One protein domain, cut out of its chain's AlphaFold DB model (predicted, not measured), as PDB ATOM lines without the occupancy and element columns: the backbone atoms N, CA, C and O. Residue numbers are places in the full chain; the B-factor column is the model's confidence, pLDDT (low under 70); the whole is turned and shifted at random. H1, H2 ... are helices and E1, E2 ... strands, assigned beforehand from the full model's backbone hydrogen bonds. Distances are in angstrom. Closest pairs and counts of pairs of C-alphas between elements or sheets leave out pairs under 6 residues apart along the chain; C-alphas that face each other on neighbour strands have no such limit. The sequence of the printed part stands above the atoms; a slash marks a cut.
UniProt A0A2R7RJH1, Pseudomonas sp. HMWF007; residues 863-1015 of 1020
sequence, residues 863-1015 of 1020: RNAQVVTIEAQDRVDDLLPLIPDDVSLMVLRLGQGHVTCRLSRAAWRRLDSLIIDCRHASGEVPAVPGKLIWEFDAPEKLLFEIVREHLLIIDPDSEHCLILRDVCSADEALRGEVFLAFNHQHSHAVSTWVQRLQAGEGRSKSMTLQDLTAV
ATOM      1  N   ARG A 863      -9.107   4.195  27.040       87.19
ATOM      2  CA  ARG A 863      -8.200   5.239  27.490       87.19
ATOM      3  C   ARG A 863      -8.899   6.593  27.410       87.19
ATOM      4  O   ARG A 863      -9.605   6.862  26.445       87.19
ATOM      5  N   ASN A 864      -8.674   7.428  28.418       82.06
ATOM      6  CA  ASN A 864      -9.045   8.836  28.419       82.06
ATOM      7  C   ASN A 864      -7.864   9.635  28.992       82.06
ATOM      8  O   ASN A 864      -7.565   9.514  30.183       82.06
ATOM      9  N   ALA A 865      -7.152  10.379  28.141       80.75
ATOM     10  CA  ALA A 865      -5.914  11.067  28.492       80.75
ATOM     11  C   ALA A 865      -4.908  10.142  29.208       80.75
ATOM     12  O   ALA A 865      -4.453   9.152  28.631       80.75
ATOM     13  N   GLN A 866      -4.568  10.450  30.462       86.62
ATOM     14  CA  GLN A 866      -3.585   9.722  31.278       86.62
ATOM     15  C   GLN A 866      -4.188   8.550  32.070       86.62
ATOM     16  O   GLN A 866      -3.490   7.918  32.866       86.62
ATOM     17  N   VAL A 867      -5.483   8.270  31.880       88.81
ATOM     18  CA  VAL A 867      -6.225   7.227  32.589       88.81
ATOM     19  C   VAL A 867      -6.550   6.078  31.643       88.81
ATOM     20  O   VAL A 867      -7.158   6.282  30.592       88.81
ATOM     21  N   VAL A 868      -6.224   4.850  32.044       91.62
ATOM     22  CA  VAL A 868      -6.659   3.637  31.339       91.62
ATOM     23  C   VAL A 868      -7.590   2.805  32.213       91.62
ATOM     24  O   VAL A 868      -7.283   2.529  33.369       91.62
ATOM     25  N   THR A 869      -8.739   2.401  31.675       92.31
ATOM     26  CA  THR A 869      -9.710   1.535  32.356       92.31
ATOM     27  C   THR A 869      -9.785   0.191  31.655       92.31
ATOM     28  O   THR A 869     -10.016   0.135  30.447       92.31
ATOM     29  N   ILE A 870      -9.604  -0.886  32.418       91.62
ATOM     30  CA  ILE A 870      -9.475  -2.243  31.890       91.62
ATOM     31  C   ILE A 870     -10.383  -3.206  32.661       91.62
ATOM     32  O   ILE A 870     -10.411  -3.227  33.894       91.62
ATOM     33  N   GLU A 871     -11.076  -4.053  31.909       89.88
ATOM     34  CA  GLU A 871     -11.792  -5.238  32.367       89.88
ATOM     35  C   GLU A 871     -11.341  -6.429  31.514       89.88
ATOM     36  O   GLU A 871     -11.695  -6.542  30.339       89.88
ATOM     37  N   ALA A 872     -10.509  -7.298  32.083       87.00
ATOM     38  CA  ALA A 872     -10.014  -8.488  31.393       87.00
ATOM     39  C   ALA A 872     -11.040  -9.633  31.447       87.00
ATOM     40  O   ALA A 872     -11.844  -9.693  32.369       87.00
ATOM     41  N   GLN A 873     -10.999 -10.545  30.473       83.31
ATOM     42  CA  GLN A 873     -11.793 -11.789  30.497       83.31
ATOM     43  C   GLN A 873     -11.062 -12.928  31.210       83.31
ATOM     44  O   GLN A 873     -11.667 -13.715  31.932       83.31
ATOM     45  N   ASP A 874      -9.750 -12.997  30.995       80.81
ATOM     46  CA  ASP A 874      -8.888 -14.086  31.439       80.81
ATOM     47  C   ASP A 874      -7.775 -13.561  32.361       80.81
ATOM     48  O   ASP A 874      -7.753 -12.409  32.801       80.81
ATOM     49  N   ARG A 875      -6.810 -14.426  32.668       85.88
ATOM     50  CA  ARG A 875      -5.611 -14.066  33.417       85.88
ATOM     51  C   ARG A 875      -4.728 -13.079  32.638       85.88
ATOM     52  O   ARG A 875      -4.345 -13.354  31.506       85.88
ATOM     53  N   VAL A 876      -4.316 -12.000  33.305       88.31
ATOM     54  CA  VAL A 876      -3.325 -11.034  32.804       88.31
ATOM     55  C   VAL A 876      -1.993 -11.270  33.516       88.31
ATOM     56  O   VAL A 876      -1.865 -11.020  34.718       88.31
ATOM     57  N   ASP A 877      -1.005 -11.781  32.778       86.19
ATOM     58  CA  ASP A 877       0.293 -12.192  33.333       86.19
ATOM     59  C   ASP A 877       1.198 -11.029  33.754       86.19
ATOM     60  O   ASP A 877       2.001 -11.198  34.672       86.19
ATOM     61  N   ASP A 878       1.077  -9.867  33.116       88.75
ATOM     62  CA  ASP A 878       1.678  -8.610  33.561       88.75
ATOM     63  C   ASP A 878       0.857  -7.439  33.010       88.75
ATOM     64  O   ASP A 878       0.433  -7.465  31.855       88.75
ATOM     65  N   LEU A 879       0.641  -6.412  33.829       90.69
ATOM     66  CA  LEU A 879      -0.046  -5.183  33.430       90.69
ATOM     67  C   LEU A 879       0.860  -4.232  32.636       90.69
ATOM     68  O   LEU A 879       0.345  -3.400  31.898       90.69
ATOM     69  N   LEU A 880       2.192  -4.354  32.740       89.81
ATOM     70  CA  LEU A 880       3.141  -3.443  32.080       89.81
ATOM     71  C   LEU A 880       2.904  -3.256  30.563       89.81
ATOM     72  O   LEU A 880       2.958  -2.114  30.104       89.81
ATOM     73  N   PRO A 881       2.643  -4.309  29.762       88.19
ATOM     74  CA  PRO A 881       2.412  -4.158  28.323       88.19
ATOM     75  C   PRO A 881       1.135  -3.374  27.986       88.19
ATOM     76  O   PRO A 881       0.996  -2.907  26.863       88.19
ATOM     77  N   LEU A 882       0.212  -3.231  28.941       88.81
ATOM     78  CA  LEU A 882      -1.067  -2.537  28.779       88.81
ATOM     79  C   LEU A 882      -0.990  -1.051  29.169       88.81
ATOM     80  O   LEU A 882      -2.017  -0.376  29.156       88.81
ATOM     81  N   ILE A 883       0.197  -0.549  29.541       89.25
ATOM     82  CA  ILE A 883       0.427   0.829  30.001       89.25
ATOM     83  C   ILE A 883       1.194   1.613  28.915       89.25
ATOM     84  O   ILE A 883       2.426   1.469  28.820       89.25
ATOM     85  N   PRO A 884       0.494   2.442  28.109       89.00
ATOM     86  CA  PRO A 884       1.115   3.448  27.246       89.00
ATOM     87  C   PRO A 884       2.038   4.391  28.030       89.00
ATOM     88  O   PRO A 884       1.927   4.514  29.247       89.00
ATOM     89  N   ASP A 885       2.969   5.057  27.350       85.75
ATOM     90  CA  ASP A 885       4.022   5.814  28.038       85.75
ATOM     91  C   ASP A 885       3.560   7.032  28.832       85.75
ATOM     92  O   ASP A 885       4.234   7.438  29.774       85.75
ATOM     93  N   ASP A 886       2.435   7.590  28.427       84.75
ATOM     94  CA  ASP A 886       1.810   8.801  28.938       84.75
ATOM     95  C   ASP A 886       0.656   8.514  29.915       84.75
ATOM     96  O   ASP A 886      -0.046   9.432  30.336       84.75
ATOM     97  N   VAL A 887       0.463   7.249  30.301       89.12
ATOM     98  CA  VAL A 887      -0.543   6.828  31.283       89.12
ATOM     99  C   VAL A 887       0.085   6.731  32.670       89.12
ATOM    100  O   VAL A 887       1.001   5.939  32.888       89.12
ATOM    101  N   SER A 888      -0.457   7.499  33.613       88.94
ATOM    102  CA  SER A 888      -0.038   7.531  35.022       88.94
ATOM    103  C   SER A 888      -1.063   6.901  35.967       88.94
ATOM    104  O   SER A 888      -0.715   6.527  37.087       88.94
ATOM    105  N   LEU A 889      -2.318   6.729  35.533       91.69
ATOM    106  CA  LEU A 889      -3.383   6.144  36.344       91.69
ATOM    107  C   LEU A 889      -4.067   4.986  35.619       91.69
ATOM    108  O   LEU A 889      -4.465   5.087  34.459       91.69
ATOM    109  N   MET A 890      -4.267   3.882  36.333       94.50
ATOM    110  CA  MET A 890      -4.995   2.723  35.821       94.50
ATOM    111  C   MET A 890      -6.196   2.397  36.704       94.50
ATOM    112  O   MET A 890      -6.106   2.446  37.925       94.50
ATOM    113  N   VAL A 891      -7.315   2.028  36.085       94.31
ATOM    114  CA  VAL A 891      -8.517   1.511  36.741       94.31
ATOM    115  C   VAL A 891      -8.730   0.065  36.299       94.31
ATOM    116  O   VAL A 891      -8.956  -0.204  35.120       94.31
ATOM    117  N   LEU A 892      -8.682  -0.877  37.236       93.31
ATOM    118  CA  LEU A 892      -8.944  -2.295  36.996       93.31
ATOM    119  C   LEU A 892     -10.300  -2.688  37.566       93.31
ATOM    120  O   LEU A 892     -10.515  -2.643  38.779       93.31
ATOM    121  N   ARG A 893     -11.205  -3.138  36.698       91.81
ATOM    122  CA  ARG A 893     -12.524  -3.646  37.089       91.81
ATOM    123  C   ARG A 893     -12.420  -5.125  37.448       91.81
ATOM    124  O   ARG A 893     -12.619  -5.992  36.607       91.81
ATOM    125  N   LEU A 894     -12.076  -5.414  38.703       89.12
ATOM    126  CA  LEU A 894     -11.936  -6.789  39.211       89.12
ATOM    127  C   LEU A 894     -13.197  -7.316  39.906       89.12
ATOM    128  O   LEU A 894     -13.304  -8.518  40.146       89.12
ATOM    129  N   GLY A 895     -14.162  -6.442  40.201       83.56
ATOM    130  CA  GLY A 895     -15.419  -6.807  40.853       83.56
ATOM    131  C   GLY A 895     -16.331  -7.742  40.056       83.56
ATOM    132  O   GLY A 895     -17.239  -8.321  40.638       83.56
ATOM    133  N   GLN A 896     -16.085  -7.936  38.755       81.44
ATOM    134  CA  GLN A 896     -16.841  -8.874  37.909       81.44
ATOM    135  C   GLN A 896     -16.442 -10.350  38.128       81.44
ATOM    136  O   GLN A 896     -17.138 -11.256  37.681       81.44
ATOM    137  N   GLY A 897     -15.351 -10.614  38.860       82.56
ATOM    138  CA  GLY A 897     -14.912 -11.969  39.198       82.56
ATOM    139  C   GLY A 897     -14.134 -12.696  38.098       82.56
ATOM    140  O   GLY A 897     -13.875 -12.155  37.032       82.56
ATOM    141  N   HIS A 898     -13.708 -13.931  38.387       82.19
ATOM    142  CA  HIS A 898     -13.066 -14.882  37.460       82.19
ATOM    143  C   HIS A 898     -11.750 -14.444  36.777       82.19
ATOM    144  O   HIS A 898     -11.188 -15.199  35.986       82.19
ATOM    145  N   VAL A 899     -11.190 -13.291  37.153       88.88
ATOM    146  CA  VAL A 899      -9.974 -12.707  36.565       88.88
ATOM    147  C   VAL A 899      -8.833 -12.678  37.581       88.88
ATOM    148  O   VAL A 899      -9.028 -12.366  38.755       88.88
ATOM    149  N   THR A 900      -7.611 -12.975  37.131       89.69
ATOM    150  CA  THR A 900      -6.386 -12.767  37.921       89.69
ATOM    151  C   THR A 900      -5.432 -11.849  37.169       89.69
ATOM    152  O   THR A 900      -4.974 -12.210  36.089       89.69
ATOM    153  N   CYS A 901      -5.082 -10.712  37.763       91.56
ATOM    154  CA  CYS A 901      -4.120  -9.764  37.206       91.56
ATOM    155  C   CYS A 901      -2.837  -9.752  38.036       91.56
ATOM    156  O   CYS A 901      -2.887  -9.771  39.268       91.56
ATOM    157  N   ARG A 902      -1.682  -9.684  37.371       92.69
ATOM    158  CA  ARG A 902      -0.386  -9.501  38.027       92.69
ATOM    159  C   ARG A 902       0.170  -8.106  37.754       92.69
ATOM    160  O   ARG A 902       0.359  -7.709  36.610       92.69
ATOM    161  N   LEU A 903       0.467  -7.386  38.829       93.25
ATOM    162  CA  LEU A 903       1.127  -6.089  38.824       93.25
ATOM    163  C   LEU A 903       2.617  -6.293  39.112       93.25
ATOM    164  O   LEU A 903       3.001  -6.528  40.259       93.25
ATOM    165  N   SER A 904       3.453  -6.244  38.073       92.75
ATOM    166  CA  SER A 904       4.906  -6.344  38.231       92.75
ATOM    167  C   SER A 904       5.507  -5.082  38.860       92.75
ATOM    168  O   SER A 904       4.942  -3.988  38.788       92.75
ATOM    169  N   ARG A 905       6.724  -5.203  39.408       89.25
ATOM    170  CA  ARG A 905       7.495  -4.053  39.928       89.25
ATOM    171  C   ARG A 905       7.715  -2.968  38.871       89.25
ATOM    172  O   ARG A 905       7.755  -1.785  39.195       89.25
ATOM    173  N   ALA A 906       7.887  -3.371  37.613       88.62
ATOM    174  CA  ALA A 906       8.073  -2.443  36.506       88.62
ATOM    175  C   ALA A 906       6.771  -1.702  36.169       88.62
ATOM    176  O   ALA A 906       6.819  -0.492  35.975       88.62
ATOM    177  N   ALA A 907       5.623  -2.394  36.169       89.00
ATOM    178  CA  ALA A 907       4.311  -1.769  35.991       89.00
ATOM    179  C   ALA A 907       3.995  -0.767  37.113       89.00
ATOM    180  O   ALA A 907       3.569   0.347  36.831       89.00
ATOM    181  N   TRP A 908       4.275  -1.127  38.372       91.44
ATOM    182  CA  TRP A 908       4.045  -0.253  39.528       91.44
ATOM    183  C   TRP A 908       4.816   1.070  39.449       91.44
ATOM    184  O   TRP A 908       4.268   2.124  39.741       91.44
ATOM    185  N   ARG A 909       6.072   1.037  38.986       88.75
ATOM    186  CA  ARG A 909       6.889   2.251  38.825       88.75
ATOM    187  C   ARG A 909       6.395   3.193  37.726       88.75
ATOM    188  O   ARG A 909       6.855   4.327  37.691       88.75
ATOM    189  N   ARG A 910       5.532   2.731  36.812       88.25
ATOM    190  CA  ARG A 910       4.955   3.578  35.755       88.25
ATOM    191  C   ARG A 910       3.696   4.320  36.191       88.25
ATOM    192  O   ARG A 910       3.358   5.308  35.556       88.25
ATOM    193  N   LEU A 911       2.992   3.809  37.197       90.12
ATOM    194  CA  LEU A 911       1.702   4.338  37.622       90.12
ATOM    195  C   LEU A 911       1.879   5.147  38.898       90.12
ATOM    196  O   LEU A 911       2.344   4.597  39.890       90.12
ATOM    197  N   ASP A 912       1.412   6.390  38.902       90.69
ATOM    198  CA  ASP A 912       1.259   7.184  40.122       90.69
ATOM    199  C   ASP A 912       0.146   6.589  41.000       90.69
ATOM    200  O   ASP A 912       0.164   6.671  42.231       90.69
ATOM    201  N   SER A 913      -0.879   5.998  40.372       92.06
ATOM    202  CA  SER A 913      -2.011   5.399  41.081       92.06
ATOM    203  C   SER A 913      -2.644   4.227  40.330       92.06
ATOM    204  O   SER A 913      -2.834   4.260  39.112       92.06
ATOM    205  N   LEU A 914      -3.053   3.204  41.079       94.69
ATOM    206  CA  LEU A 914      -3.854   2.088  40.580       94.69
ATOM    207  C   LEU A 914      -5.169   2.022  41.356       94.69
ATOM    208  O   LEU A 914      -5.168   1.860  42.569       94.69
ATOM    209  N   ILE A 915      -6.298   2.109  40.664       94.75
ATOM    210  CA  ILE A 915      -7.632   1.980  41.246       94.75
ATOM    211  C   ILE A 915      -8.178   0.594  40.922       94.75
ATOM    212  O   ILE A 915      -8.230   0.194  39.765       94.75
ATOM    213  N   ILE A 916      -8.638  -0.128  41.935       93.62
ATOM    214  CA  ILE A 916      -9.374  -1.377  41.780       93.62
ATOM    215  C   ILE A 916     -10.852  -1.085  42.013       93.62
ATOM    216  O   ILE A 916     -11.262  -0.736  43.123       93.62
ATOM    217  N   ASP A 917     -11.654  -1.231  40.960       90.50
ATOM    218  CA  ASP A 917     -13.106  -1.216  41.071       90.50
ATOM    219  C   ASP A 917     -13.584  -2.610  41.486       90.50
ATOM    220  O   ASP A 917     -13.578  -3.564  40.698       90.50
ATOM    221  N   CYS A 918     -13.952  -2.720  42.760       87.44
ATOM    222  CA  CYS A 918     -14.430  -3.952  43.370       87.44
ATOM    223  C   CYS A 918     -15.917  -4.213  43.098       87.44
ATOM    224  O   CYS A 918     -16.390  -5.292  43.428       87.44
ATOM    225  N   ARG A 919     -16.664  -3.279  42.494       84.12
ATOM    226  CA  ARG A 919     -18.119  -3.403  42.304       84.12
ATOM    227  C   ARG A 919     -18.472  -4.450  41.238       84.12
ATOM    228  O   ARG A 919     -17.834  -4.524  40.185       84.12
ATOM    229  N   HIS A 920     -19.522  -5.225  41.500       77.94
ATOM    230  CA  HIS A 920     -20.099  -6.189  40.559       77.94
ATOM    231  C   HIS A 920     -21.294  -5.574  39.808       77.94
ATOM    232  O   HIS A 920     -21.813  -4.527  40.206       77.94
ATOM    233  N   ALA A 921     -21.706  -6.172  38.687       72.12
ATOM    234  CA  ALA A 921     -22.901  -5.730  37.967       72.12
ATOM    235  C   ALA A 921     -24.160  -5.905  38.838       72.12
ATOM    236  O   ALA A 921     -24.284  -6.871  39.589       72.12
ATOM    237  N   SER A 922     -25.100  -4.959  38.754       61.12
ATOM    238  CA  SER A 922     -26.286  -4.925  39.619       61.12
ATOM    239  C   SER A 922     -27.102  -6.223  39.510       61.12
ATOM    240  O   SER A 922     -27.750  -6.458  38.493       61.12
ATOM    241  N   GLY A 923     -27.100  -7.041  40.571       59.84
ATOM    242  CA  GLY A 923     -27.838  -8.309  40.651       59.84
ATOM    243  C   GLY A 923     -27.009  -9.588  40.457       59.84
ATOM    244  O   GLY A 923     -27.558 -10.673  40.640       59.84
ATOM    245  N   GLU A 924     -25.710  -9.491  40.150       64.56
ATOM    246  CA  GLU A 924     -24.833 -10.647  39.908       64.56
ATOM    247  C   GLU A 924     -23.593 -10.618  40.815       64.56
ATOM    248  O   GLU A 924     -22.573 -10.020  40.483       64.56
ATOM    249  N   VAL A 925     -23.654 -11.280  41.974       72.88
ATOM    250  CA  VAL A 925     -22.457 -11.502  42.804       72.88
ATOM    251  C   VAL A 925     -21.639 -12.636  42.172       72.88
ATOM    252  O   VAL A 925     -22.158 -13.752  42.057       72.88
ATOM    253  N   PRO A 926     -20.379 -12.408  41.764       75.56
ATOM    254  CA  PRO A 926     -19.592 -13.436  41.096       75.56
ATOM    255  C   PRO A 926     -19.269 -14.602  42.036       75.56
ATOM    256  O   PRO A 926     -18.906 -14.410  43.197       75.56
ATOM    257  N   ALA A 927     -19.338 -15.829  41.514       77.25
ATOM    258  CA  ALA A 927     -19.037 -17.039  42.283       77.25
ATOM    259  C   ALA A 927     -17.545 -17.152  42.650       77.25
ATOM    260  O   ALA A 927     -17.201 -17.716  43.690       77.25
ATOM    261  N   VAL A 928     -16.657 -16.628  41.798       83.31
ATOM    262  CA  VAL A 928     -15.212 -16.553  42.046       83.31
ATOM    263  C   VAL A 928     -14.788 -15.084  42.019       83.31
ATOM    264  O   VAL A 928     -14.801 -14.483  40.944       83.31
ATOM    265  N   PRO A 929     -14.389 -14.494  43.158       86.12
ATOM    266  CA  PRO A 929     -13.895 -13.120  43.207       86.12
ATOM    267  C   PRO A 929     -12.633 -12.906  42.362       86.12
ATOM    268  O   PRO A 929     -11.816 -13.817  42.198       86.12
ATOM    269  N   GLY A 930     -12.452 -11.686  41.851       89.00
ATOM    270  CA  GLY A 930     -11.242 -11.305  41.123       89.00
ATOM    271  C   GLY A 930     -10.010 -11.291  42.033       89.00
ATOM    272  O   GLY A 930     -10.125 -11.193  43.257       89.00
ATOM    273  N   LYS A 931      -8.810 -11.381  41.450       91.62
ATOM    274  CA  LYS A 931      -7.546 -11.418  42.200       91.62
ATOM    275  C   LYS A 931      -6.478 -10.501  41.605       91.62
ATOM    276  O   LYS A 931      -6.167 -10.600  40.422       91.62
ATOM    277  N   LEU A 932      -5.840  -9.695  42.452       93.75
ATOM    278  CA  LEU A 932      -4.624  -8.943  42.134       93.75
ATOM    279  C   LEU A 932      -3.408  -9.580  42.821       93.75
ATOM    280  O   LEU A 932      -3.390  -9.761  44.040       93.75
ATOM    281  N   ILE A 933      -2.378  -9.910  42.042       92.62
ATOM    282  CA  ILE A 933      -1.060 -10.327  42.533       92.62
ATOM    283  C   ILE A 933      -0.101  -9.155  42.348       92.62
ATOM    284  O   ILE A 933       0.276  -8.841  41.224       92.62
ATOM    285  N   TRP A 934       0.304  -8.524  43.442       92.81
ATOM    286  CA  TRP A 934       1.217  -7.390  43.440       92.81
ATOM    287  C   TRP A 934       2.643  -7.835  43.772       92.81
ATOM    288  O   TRP A 934       2.905  -8.407  44.831       92.81
ATOM    289  N   GLU A 935       3.577  -7.598  42.853       90.81
ATOM    290  CA  GLU A 935       5.004  -7.808  43.090       90.81
ATOM    291  C   GLU A 935       5.660  -6.551  43.659       90.81
ATOM    292  O   GLU A 935       5.692  -5.512  43.000       90.81
ATOM    293  N   PHE A 936       6.208  -6.650  44.867       86.81
ATOM    294  CA  PHE A 936       6.717  -5.511  45.627       86.81
ATOM    295  C   PHE A 936       7.877  -5.930  46.542       86.81
ATOM    296  O   PHE A 936       7.784  -6.961  47.188       86.81
ATOM    297  N   ASP A 937       8.979  -5.182  46.626       82.44
ATOM    298  CA  ASP A 937      10.205  -5.674  47.291       82.44
ATOM    299  C   ASP A 937      10.095  -5.793  48.823       82.44
ATOM    300  O   ASP A 937      10.644  -6.729  49.400       82.44
ATOM    301  N   ALA A 938       9.377  -4.870  49.465       84.44
ATOM    302  CA  ALA A 938       9.234  -4.786  50.921       84.44
ATOM    303  C   ALA A 938       7.761  -4.536  51.312       84.44
ATOM    304  O   ALA A 938       7.427  -3.448  51.794       84.44
ATOM    305  N   PRO A 939       6.840  -5.487  51.037       85.06
ATOM    306  CA  PRO A 939       5.402  -5.270  51.209       85.06
ATOM    307  C   PRO A 939       5.029  -4.956  52.662       85.06
ATOM    308  O   PRO A 939       4.038  -4.279  52.906       85.06
ATOM    309  N   GLU A 940       5.845  -5.384  53.629       83.88
ATOM    310  CA  GLU A 940       5.693  -5.101  55.056       83.88
ATOM    311  C   GLU A 940       5.648  -3.603  55.397       83.88
ATOM    312  O   GLU A 940       5.027  -3.235  56.395       83.88
ATOM    313  N   LYS A 941       6.255  -2.743  54.564       87.12
ATOM    314  CA  LYS A 941       6.302  -1.286  54.759       87.12
ATOM    315  C   LYS A 941       5.082  -0.543  54.217       87.12
ATOM    316  O   LYS A 941       4.927   0.637  54.520       87.12
ATOM    317  N   LEU A 942       4.252  -1.199  53.403       89.56
ATOM    318  CA  LEU A 942       3.091  -0.566  52.779       89.56
ATOM    319  C   LEU A 942       2.128  -0.056  53.848       89.56
ATOM    320  O   LEU A 942       1.793  -0.784  54.787       89.56
ATOM    321  N   LEU A 943       1.679   1.187  53.691       89.94
ATOM    322  CA  LEU A 943       0.784   1.853  54.627       89.94
ATOM    323  C   LEU A 943      -0.663   1.707  54.158       89.94
ATOM    324  O   LEU A 943      -0.995   2.104  53.049       89.94
ATOM    325  N   PHE A 944      -1.530   1.171  55.005       91.56
ATOM    326  CA  PHE A 944      -2.956   1.010  54.742       91.56
ATOM    327  C   PHE A 944      -3.736   2.074  55.507       91.56
ATOM    328  O   PHE A 944      -3.585   2.188  56.724       91.56
ATOM    329  N   GLU A 945      -4.603   2.806  54.817       89.94
ATOM    330  CA  GLU A 945      -5.443   3.855  55.394       89.94
ATOM    331  C   GLU A 945      -6.851   3.818  54.783       89.94
ATOM    332  O   GLU A 945      -7.015   3.636  53.577       89.94
ATOM    333  N   ILE A 946      -7.887   4.011  55.605       88.12
ATOM    334  CA  ILE A 946      -9.254   4.223  55.107       88.12
ATOM    335  C   ILE A 946      -9.504   5.722  54.972       88.12
ATOM    336  O   ILE A 946      -9.541   6.455  55.966       88.12
ATOM    337  N   VAL A 947      -9.751   6.162  53.739       85.06
ATOM    338  CA  VAL A 947     -10.123   7.543  53.422       85.06
ATOM    339  C   VAL A 947     -11.527   7.540  52.828       85.06
ATOM    340  O   VAL A 947     -11.761   7.017  51.739       85.06
ATOM    341  N   ARG A 948     -12.477   8.148  53.550       86.06
ATOM    342  CA  ARG A 948     -13.919   8.079  53.244       86.06
ATOM    343  C   ARG A 948     -14.391   6.618  53.163       86.06
ATOM    344  O   ARG A 948     -14.338   5.932  54.176       86.06
ATOM    345  N   GLU A 949     -14.842   6.162  51.996       88.38
ATOM    346  CA  GLU A 949     -15.362   4.805  51.760       88.38
ATOM    347  C   GLU A 949     -14.360   3.898  51.015       88.38
ATOM    348  O   GLU A 949     -14.703   2.786  50.611       88.38
ATOM    349  N   HIS A 950     -13.115   4.351  50.833       90.00
ATOM    350  CA  HIS A 950     -12.071   3.652  50.082       90.00
ATOM    351  C   HIS A 950     -10.951   3.152  51.000       90.00
ATOM    352  O   HIS A 950     -10.636   3.794  52.006       90.00
ATOM    353  N   LEU A 951     -10.313   2.044  50.620       91.00
ATOM    354  CA  LEU A 951      -9.068   1.584  51.240       91.00
ATOM    355  C   LEU A 951      -7.893   1.991  50.350       91.00
ATOM    356  O   LEU A 951      -7.832   1.592  49.189       91.00
ATOM    357  N   LEU A 952      -6.971   2.778  50.892       92.38
ATOM    358  CA  LEU A 952      -5.749   3.207  50.223       92.38
ATOM    359  C   LEU A 952      -4.575   2.402  50.776       92.38
ATOM    360  O   LEU A 952      -4.444   2.236  51.987       92.38
ATOM    361  N   ILE A 953      -3.715   1.925  49.882       92.62
ATOM    362  CA  ILE A 953      -2.439   1.294  50.208       92.62
ATOM    363  C   ILE A 953      -1.345   2.140  49.563       92.62
ATOM    364  O   ILE A 953      -1.268   2.221  48.338       92.62
ATOM    365  N   ILE A 954      -0.540   2.802  50.383       90.81
ATOM    366  CA  ILE A 954       0.452   3.794  49.969       90.81
ATOM    367  C   ILE A 954       1.845   3.183  50.093       90.81
ATOM    368  O   ILE A 954       2.196   2.604  51.127       90.81
ATOM    369  N   ASP A 955       2.637   3.325  49.035       90.12
ATOM    370  CA  ASP A 955       4.066   3.041  49.058       90.12
ATOM    371  C   ASP A 955       4.813   4.242  49.669       90.12
ATOM    372  O   ASP A 955       4.842   5.311  49.059       90.12
ATOM    373  N   PRO A 956       5.416   4.109  50.863       84.25
ATOM    374  CA  PRO A 956       6.086   5.228  51.522       84.25
ATOM    375  C   PRO A 956       7.356   5.692  50.795       84.25
ATOM    376  O   PRO A 956       7.821   6.797  51.063       84.25
ATOM    377  N   ASP A 957       7.929   4.865  49.912       85.81
ATOM    378  CA  ASP A 957       9.173   5.186  49.209       85.81
ATOM    379  C   ASP A 957       8.915   5.971  47.903       85.81
ATOM    380  O   ASP A 957       9.791   6.715  47.457       85.81
ATOM    381  N   SER A 958       7.734   5.818  47.288       84.00
ATOM    382  CA  SER A 958       7.364   6.471  46.017       84.00
ATOM    383  C   SER A 958       6.157   7.409  46.101       84.00
ATOM    384  O   SER A 958       5.923   8.161  45.163       84.00
ATOM    385  N   GLU A 959       5.388   7.367  47.192       85.94
ATOM    386  CA  GLU A 959       4.076   8.019  47.351       85.94
ATOM    387  C   GLU A 959       2.990   7.518  46.375       85.94
ATOM    388  O   GLU A 959       1.857   8.000  46.408       85.94
ATOM    389  N   HIS A 960       3.286   6.503  45.552       91.75
ATOM    390  CA  HIS A 960       2.302   5.874  44.671       91.75
ATOM    391  C   HIS A 960       1.235   5.150  45.503       91.75
ATOM    392  O   HIS A 960       1.526   4.582  46.566       91.75
ATOM    393  N   CYS A 961      -0.009   5.121  45.016       92.31
ATOM    394  CA  CYS A 961      -1.125   4.557  45.779       92.31
ATOM    395  C   CYS A 961      -1.955   3.515  45.018       92.31
ATOM    396  O   CYS A 961      -2.265   3.645  43.834       92.31
ATOM    397  N   LEU A 962      -2.331   2.451  45.728       94.06
ATOM    398  CA  LEU A 962      -3.321   1.470  45.304       94.06
ATOM    399  C   LEU A 962      -4.631   1.771  46.037       94.06
ATOM    400  O   LEU A 962      -4.697   1.690  47.261       94.06
ATOM    401  N   ILE A 963      -5.674   2.116  45.290       94.06
ATOM    402  CA  ILE A 963      -6.976   2.515  45.821       94.06
ATOM    403  C   ILE A 963      -7.983   1.405  45.540       94.06
ATOM    404  O   ILE A 963      -8.279   1.098  44.391       94.06
ATOM    405  N   LEU A 964      -8.560   0.828  46.586       92.75
ATOM    406  CA  LEU A 964      -9.682  -0.099  46.483       92.75
ATOM    407  C   LEU A 964     -10.973   0.692  46.702       92.75
ATOM    408  O   LEU A 964     -11.225   1.226  47.788       92.75
ATOM    409  N   ARG A 965     -11.756   0.821  45.630       90.19
ATOM    410  CA  ARG A 965     -12.915   1.712  45.572       90.19
ATOM    411  C   ARG A 965     -14.127   1.106  46.291       90.19
ATOM    412  O   ARG A 965     -14.376  -0.086  46.183       90.19
ATOM    413  N   ASP A 966     -14.872   1.955  46.998       85.50
ATOM    414  CA  ASP A 966     -16.132   1.684  47.717       85.50
ATOM    415  C   ASP A 966     -16.162   0.462  48.670       85.50
ATOM    416  O   ASP A 966     -17.220   0.074  49.163       85.50
ATOM    417  N   VAL A 967     -15.007  -0.115  49.022       85.06
ATOM    418  CA  VAL A 967     -14.915  -1.317  49.876       85.06
ATOM    419  C   VAL A 967     -15.357  -1.096  51.328       85.06
ATOM    420  O   VAL A 967     -15.636  -2.060  52.038       85.06
ATOM    421  N   CYS A 968     -15.443   0.159  51.775       83.31
ATOM    422  CA  CYS A 968     -15.968   0.540  53.089       83.31
ATOM    423  C   CYS A 968     -17.332   1.249  53.001       83.31
ATOM    424  O   CYS A 968     -17.750   1.847  53.993       83.31
ATOM    425  N   SER A 969     -18.011   1.227  51.843       82.12
ATOM    426  CA  SER A 969     -19.254   1.986  51.632       82.12
ATOM    427  C   SER A 969     -20.359   1.577  52.598       82.12
ATOM    428  O   SER A 969     -20.408   0.425  53.013       82.12
ATOM    429  N   ALA A 970     -21.257   2.482  52.986       77.31
ATOM    430  CA  ALA A 970     -22.414   2.111  53.808       77.31
ATOM    431  C   ALA A 970     -23.401   1.183  53.068       77.31
ATOM    432  O   ALA A 970     -24.118   0.425  53.721       77.31
ATOM    433  N   ASP A 971     -23.411   1.226  51.734       80.31
ATOM    434  CA  ASP A 971     -24.251   0.386  50.881       80.31
ATOM    435  C   ASP A 971     -23.580  -0.972  50.611       80.31
ATOM    436  O   ASP A 971     -22.503  -1.051  50.015       80.31
ATOM    437  N   GLU A 972     -24.222  -2.059  51.044       74.19
ATOM    438  CA  GLU A 972     -23.732  -3.426  50.832       74.19
ATOM    439  C   GLU A 972     -23.662  -3.802  49.346       74.19
ATOM    440  O   GLU A 972     -22.805  -4.599  48.969       74.19
ATOM    441  N   ALA A 973     -24.482  -3.187  48.484       71.69
ATOM    442  CA  ALA A 973     -24.447  -3.434  47.043       71.69
ATOM    443  C   ALA A 973     -23.163  -2.902  46.378       71.69
ATOM    444  O   ALA A 973     -22.762  -3.392  45.322       71.69
ATOM    445  N   LEU A 974     -22.490  -1.926  46.998       72.06
ATOM    446  CA  LEU A 974     -21.235  -1.353  46.499       72.06
ATOM    447  C   LEU A 974     -19.992  -2.100  47.017       72.06
ATOM    448  O   LEU A 974     -18.907  -1.955  46.451       72.06
ATOM    449  N   ARG A 975     -20.144  -2.944  48.047       77.25
ATOM    450  CA  ARG A 975     -19.061  -3.738  48.650       77.25
ATOM    451  C   ARG A 975     -18.842  -5.053  47.904       77.25
ATOM    452  O   ARG A 975     -19.206  -6.124  48.387       77.25
ATOM    453  N   GLY A 976     -18.241  -5.001  46.721       79.06
ATOM    454  CA  GLY A 976     -17.779  -6.233  46.079       79.06
ATOM    455  C   GLY A 976     -16.449  -6.736  46.651       79.06
ATOM    456  O   GLY A 976     -15.676  -5.982  47.244       79.06
ATOM    457  N   GLU A 977     -16.194  -8.035  46.498       87.12
ATOM    458  CA  GLU A 977     -15.028  -8.710  47.075       87.12
ATOM    459  C   GLU A 977     -13.950  -8.953  46.011       87.12
ATOM    460  O   GLU A 977     -14.234  -9.408  44.902       87.12
ATOM    461  N   VAL A 978     -12.693  -8.680  46.363       90.38
ATOM    462  CA  VAL A 978     -11.506  -8.932  45.530       90.38
ATOM    463  C   VAL A 978     -10.404  -9.485  46.431       90.38
ATOM    464  O   VAL A 978     -10.292  -9.112  47.597       90.38
ATOM    465  N   PHE A 979      -9.569 -10.377  45.905       92.06
ATOM    466  CA  PHE A 979      -8.401 -10.887  46.613       92.06
ATOM    467  C   PHE A 979      -7.141 -10.099  46.263       92.06
ATOM    468  O   PHE A 979      -6.834  -9.885  45.092       92.06
ATOM    469  N   LEU A 980      -6.356  -9.763  47.283       91.44
ATOM    470  CA  LEU A 980      -5.035  -9.158  47.145       91.44
ATOM    471  C   LEU A 980      -3.959 -10.133  47.645       91.44
ATOM    472  O   LEU A 980      -4.097 -10.728  48.719       91.44
ATOM    473  N   ALA A 981      -2.891 -10.304  46.868       90.31
ATOM    474  CA  ALA A 981      -1.731 -11.122  47.217       90.31
ATOM    475  C   ALA A 981      -0.423 -10.382  46.902       90.31
ATOM    476  O   ALA A 981      -0.336  -9.719  45.874       90.31
ATOM    477  N   PHE A 982       0.610 -10.566  47.731       89.06
ATOM    478  CA  PHE A 982       1.943  -9.975  47.539       89.06
ATOM    479  C   PHE A 982       2.979 -11.058  47.188       89.06
ATOM    480  O   PHE A 982       3.040 -12.064  47.887       89.06
ATOM    481  N   ASN A 983       3.792 -10.893  46.133       76.31
ATOM    482  CA  ASN A 983       4.921 -11.787  45.765       76.31
ATOM    483  C   ASN A 983       4.641 -13.313  45.832       76.31
ATOM    484  O   ASN A 983       5.501 -14.084  46.258       76.31
ATOM    485  N   HIS A 984       3.438 -13.764  45.458       65.00
ATOM    486  CA  HIS A 984       2.971 -15.164  45.568       65.00
ATOM    487  C   HIS A 984       2.740 -15.720  46.992       65.00
ATOM    488  O   HIS A 984       2.578 -16.930  47.156       65.00
ATOM    489  N   GLN A 985       2.667 -14.867  48.014       67.25
ATOM    490  CA  GLN A 985       2.268 -15.240  49.376       67.25
ATOM    491  C   GLN A 985       0.744 -15.470  49.500       67.25
ATOM    492  O   GLN A 985       0.006 -15.436  48.509       67.25
ATOM    493  N   HIS A 986       0.265 -15.734  50.724       72.75
ATOM    494  CA  HIS A 986      -1.152 -15.965  51.021       72.75
ATOM    495  C   HIS A 986      -2.036 -14.837  50.469       72.75
ATOM    496  O   HIS A 986      -1.774 -13.652  50.667       72.75
ATOM    497  N   SER A 987      -3.088 -15.235  49.755       84.12
ATOM    498  CA  SER A 987      -4.084 -14.327  49.192       84.12
ATOM    499  C   SER A 987      -5.123 -14.017  50.261       84.12
ATOM    500  O   SER A 987      -5.695 -14.944  50.831       84.12
ATOM    501  N   HIS A 988      -5.399 -12.741  50.504       87.06
ATOM    502  CA  HIS A 988      -6.407 -12.311  51.470       87.06
ATOM    503  C   HIS A 988      -7.526 -11.550  50.764       87.06
ATOM    504  O   HIS A 988      -7.268 -10.808  49.815       87.06
ATOM    505  N   ALA A 989      -8.758 -11.753  51.225       88.75
ATOM    506  CA  ALA A 989      -9.902 -10.963  50.795       88.75
ATOM    507  C   ALA A 989      -9.727  -9.515  51.282       88.75
ATOM    508  O   ALA A 989      -9.218  -9.283  52.384       88.75
ATOM    509  N   VAL A 990     -10.115  -8.537  50.468       89.00
ATOM    510  CA  VAL A 990      -9.964  -7.115  50.811       89.00
ATOM    511  C   VAL A 990     -10.784  -6.761  52.049       89.00
ATOM    512  O   VAL A 990     -10.292  -6.025  52.909       89.00
ATOM    513  N   SER A 991     -11.956  -7.375  52.223       87.00
ATOM    514  CA  SER A 991     -12.753  -7.258  53.450       87.00
ATOM    515  C   SER A 991     -11.978  -7.640  54.720       87.00
ATOM    516  O   SER A 991     -12.163  -7.018  55.766       87.00
ATOM    517  N   THR A 992     -11.041  -8.592  54.637       86.44
ATOM    518  CA  THR A 992     -10.196  -9.002  55.773       86.44
ATOM    519  C   THR A 992      -9.216  -7.895  56.175       86.44
ATOM    520  O   THR A 992      -8.969  -7.693  57.365       86.44
ATOM    521  N   TRP A 993      -8.664  -7.152  55.209       86.81
ATOM    522  CA  TRP A 993      -7.794  -6.001  55.484       86.81
ATOM    523  C   TRP A 993      -8.570  -4.840  56.103       86.81
ATOM    524  O   TRP A 993      -8.108  -4.256  57.082       86.81
ATOM    525  N   VAL A 994      -9.775  -4.564  55.595       85.75
ATOM    526  CA  VAL A 994     -10.677  -3.545  56.152       85.75
ATOM    527  C   VAL A 994     -11.036  -3.865  57.608       85.75
ATOM    528  O   VAL A 994     -10.887  -3.006  58.474       85.75
ATOM    529  N   GLN A 995     -11.435  -5.108  57.905       84.62
ATOM    530  CA  GLN A 995     -11.766  -5.543  59.268       84.62
ATOM    531  C   GLN A 995     -10.577  -5.409  60.230       84.62
ATOM    532  O   GLN A 995     -10.738  -4.912  61.344       84.62
ATOM    533  N   ARG A 996      -9.374  -5.818  59.805       84.88
ATOM    534  CA  ARG A 996      -8.154  -5.701  60.623       84.88
ATOM    535  C   ARG A 996      -7.779  -4.247  60.903       84.88
ATOM    536  O   ARG A 996      -7.386  -3.945  62.025       84.88
ATOM    537  N   LEU A 997      -7.940  -3.352  59.924       83.88
ATOM    538  CA  LEU A 997      -7.674  -1.922  60.105       83.88
ATOM    539  C   LEU A 997      -8.691  -1.268  61.052       83.88
ATOM    540  O   LEU A 997      -8.320  -0.441  61.878       83.88
ATOM    541  N   GLN A 998      -9.965  -1.667  60.978       80.88
ATOM    542  CA  GLN A 998     -11.017  -1.186  61.883       80.88
ATOM    543  C   GLN A 998     -10.865  -1.714  63.321       80.88
ATOM    544  O   GLN A 998     -11.288  -1.042  64.259       80.88
ATOM    545  N   ALA A 999     -10.261  -2.894  63.504       75.38
ATOM    546  CA  ALA A 999     -10.033  -3.519  64.809       75.38
ATOM    547  C   ALA A 999      -8.751  -3.044  65.529       75.38
ATOM    548  O   ALA A 999      -8.569  -3.347  66.709       75.38
ATOM    549  N   GLY A1000      -7.849  -2.328  64.849       66.69
ATOM    550  CA  GLY A1000      -6.605  -1.827  65.435       66.69
ATOM    551  C   GLY A1000      -6.834  -0.670  66.416       66.69
ATOM    552  O   GLY A1000      -7.163   0.444  66.015       66.69
ATOM    553  N   GLU A1001      -6.617  -0.895  67.714       53.47
ATOM    554  CA  GLU A1001      -6.658   0.166  68.731       53.47
ATOM    555  C   GLU A1001      -5.344   0.974  68.748       53.47
ATOM    556  O   GLU A1001      -4.378   0.628  69.430       53.47
ATOM    557  N   GLY A1002      -5.292   2.088  68.008       52.56
ATOM    558  CA  GLY A1002      -4.149   3.009  68.018       52.56
ATOM    559  C   GLY A1002      -4.425   4.325  67.285       52.56
ATOM    560  O   GLY A1002      -5.038   4.352  66.230       52.56
ATOM    561  N   ARG A1003      -3.977   5.453  67.848       48.56
ATOM    562  CA  ARG A1003      -4.301   6.845  67.451       48.56
ATOM    563  C   ARG A1003      -3.754   7.350  66.093       48.56
ATOM    564  O   ARG A1003      -3.793   8.558  65.872       48.56
ATOM    565  N   SER A1004      -3.331   6.481  65.176       51.53
ATOM    566  CA  SER A1004      -3.103   6.840  63.765       51.53
ATOM    567  C   SER A1004      -4.018   5.995  62.884       51.53
ATOM    568  O   SER A1004      -3.993   4.777  62.979       51.53
ATOM    569  N   LYS A1005      -4.810   6.634  62.012       66.06
ATOM    570  CA  LYS A1005      -5.764   5.984  61.081       66.06
ATOM    571  C   LYS A1005      -5.098   5.148  59.968       66.06
ATOM    572  O   LYS A1005      -5.768   4.732  59.028       66.06
ATOM    573  N   SER A1006      -3.796   4.909  60.084       76.19
ATOM    574  CA  SER A1006      -2.939   4.287  59.087       76.19
ATOM    575  C   SER A1006      -2.050   3.230  59.755       76.19
ATOM    576  O   SER A1006      -1.390   3.542  60.751       76.19
ATOM    577  N   MET A1007      -1.996   2.010  59.222       84.19
ATOM    578  CA  MET A1007      -1.176   0.908  59.756       84.19
ATOM    579  C   MET A1007      -0.273   0.316  58.675       84.19
ATOM    580  O   MET A1007      -0.663   0.266  57.512       84.19
ATOM    581  N   THR A1008       0.916  -0.166  59.044       86.00
ATOM    582  CA  THR A1008       1.771  -0.904  58.101       86.00
ATOM    583  C   THR A1008       1.240  -2.324  57.879       86.00
ATOM    584  O   THR A1008       0.554  -2.875  58.747       86.00
ATOM    585  N   LEU A1009       1.568  -2.962  56.749       84.38
ATOM    586  CA  LEU A1009       1.203  -4.366  56.505       84.38
ATOM    587  C   LEU A1009       1.746  -5.296  57.609       84.38
ATOM    588  O   LEU A1009       1.069  -6.250  58.008       84.38
ATOM    589  N   GLN A1010       2.945  -5.012  58.133       83.75
ATOM    590  CA  GLN A1010       3.523  -5.758  59.254       83.75
ATOM    591  C   GLN A1010       2.619  -5.712  60.494       83.75
ATOM    592  O   GLN A1010       2.321  -6.756  61.076       83.75
ATOM    593  N   ASP A1011       2.131  -4.527  60.857       82.19
ATOM    594  CA  ASP A1011       1.256  -4.348  62.021       82.19
ATOM    595  C   ASP A1011      -0.132  -4.957  61.782       82.19
ATOM    596  O   ASP A1011      -0.703  -5.593  62.667       82.19
ATOM    597  N   LEU A1012      -0.662  -4.828  60.563       81.94
ATOM    598  CA  LEU A1012      -1.960  -5.384  60.168       81.94
ATOM    599  C   LEU A1012      -1.995  -6.909  60.194       81.94
ATOM    600  O   LEU A1012      -3.007  -7.494  60.575       81.94
ATOM    601  N   THR A1013      -0.915  -7.573  59.783       78.44
ATOM    602  CA  THR A1013      -0.845  -9.043  59.818       78.44
ATOM    603  C   THR A1013      -0.685  -9.608  61.231       78.44
ATOM    604  O   THR A1013      -1.034 -10.769  61.450       78.44
ATOM    605  N   ALA A1014      -0.229  -8.798  62.194       74.69
ATOM    606  CA  ALA A1014      -0.150  -9.165  63.607       74.69
ATOM    607  C   ALA A1014      -1.508  -9.088  64.336       74.69
ATOM    608  O   ALA A1014      -1.662  -9.694  65.399       74.69
ATOM    609  N   VAL A1015      -2.504  -8.391  63.770       68.44
ATOM    610  CA  VAL A1015      -3.875  -8.339  64.302       68.44
ATOM    611  C   VAL A1015      -4.614  -9.635  63.928       68.44
ATOM    612  O   VAL A1015      -4.787  -9.925  62.737       68.44
TER     613      VAL A1015
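AT A GLANCE: This is residues 863 to 1015 of the 1020 residues of a protein of Pseudomonas sp. HMWF007 (UniProt A0A2R7RJH1). A twisted wall of seven strands, E1, E2, E4, E8, E7, E6 and E10, is partly face to face with a smaller sheet, E3, E5 and E9, while H2 and H3 pack on the wall near E6. The chain winds between the sheets in stacked turns, E2 to E3, E4 to E5 and E8 to E9, with the hairpin E6 and E7 added along the wall. The printed part has 153 residues, with three named helices and ten named strands in the order E1 E2 E3 H1 E4 E5 E6 E7 E8 E9 H2 E10 H3; the class is mixed, helices and strands, with under half of the residues in named elements. The large sheet is mixed, the small one all parallel. The whole is compact, with a radius of gyration of the C-alphas of 14.8 A, and rounded, spanning 42 by 39 by 28 A.

HOW THE PARTS SIT: The large sheet runs E1, residues 867 to 872, E2, 889 to 893, E4, 913 to 917, E8, 961 to 965, E7, 950 to 954, E6, 943 to 947, and E10, 1006 to 1008. E2 and E4 are parallel, with N 892 and O 915 within hydrogen-bond range at 2.8 A; E4 and E8 are parallel, with N 916 and O 963 at 2.8 A. E6, E7 and E8 form a meander, each strand the antiparallel neighbour of the one before; N 952 and O 945 are 2.8 A apart, N 953 and O 962 2.8 A. E10, an edge strand, is antiparallel to E6, with N 944 and O 1007 at 2.8 A. In the small sheet E5, residues 930 to 934, is the inner strand between E3, 900 to 903, and E9, 978 to 982; N 903 and O 933 are 2.8 A apart, N 932 and O 979 2.8 A. H2, residues 990 to 999, is on the large sheet at a height of 8.9 A, over E6 and across the strands at 87 degrees to E6 on the local plane; their closest C-alphas, of Phe 944 and Leu 997, are 7.7 A apart. H2 is also on the small sheet, where the C-alphas of Val 978 and Val 990, the closest of E9 and H2, are 5.8 A apart. H2 and H3, residues 1009 to 1014, make two layers with the large sheet, helices on one face of it; they only just touch, with 3 pairs of C-alphas within 8 A, the closest those of Arg 996 and Leu 1012, 6.2 A. H1, residues 905 to 908, is on neither sheet. In H2 and H3 every O i to N i+4 pair is within hydrogen-bond range; H1 is too short for such a pair.

IN THESE COORDINATES: E1 begins at C-alpha 867 (-6.225, 7.227, 32.589) and is 16.2 A long from first to last C-alpha. E2 measures 13.4 A, E5 13.3 A and E9 13.6 A. H2 measures 14.5 A and begins at C-alpha 990 (-9.964, -7.115, 50.811). H3 ends at C-alpha 1014 (-0.150, -9.165, 63.607).

THE WHOLE: The C-alphas of Asp 885 and Glu 1001, the two farthest apart, are 42.4 A apart. The printed part has no cut. The links E1 to E2, E4 to E5 and E8 to E9 are long. The mean pLDDT of the printed part is 84.6, and residues 922 to 924, 984 to 985, 1000 to 1005 and 1015 are under 70.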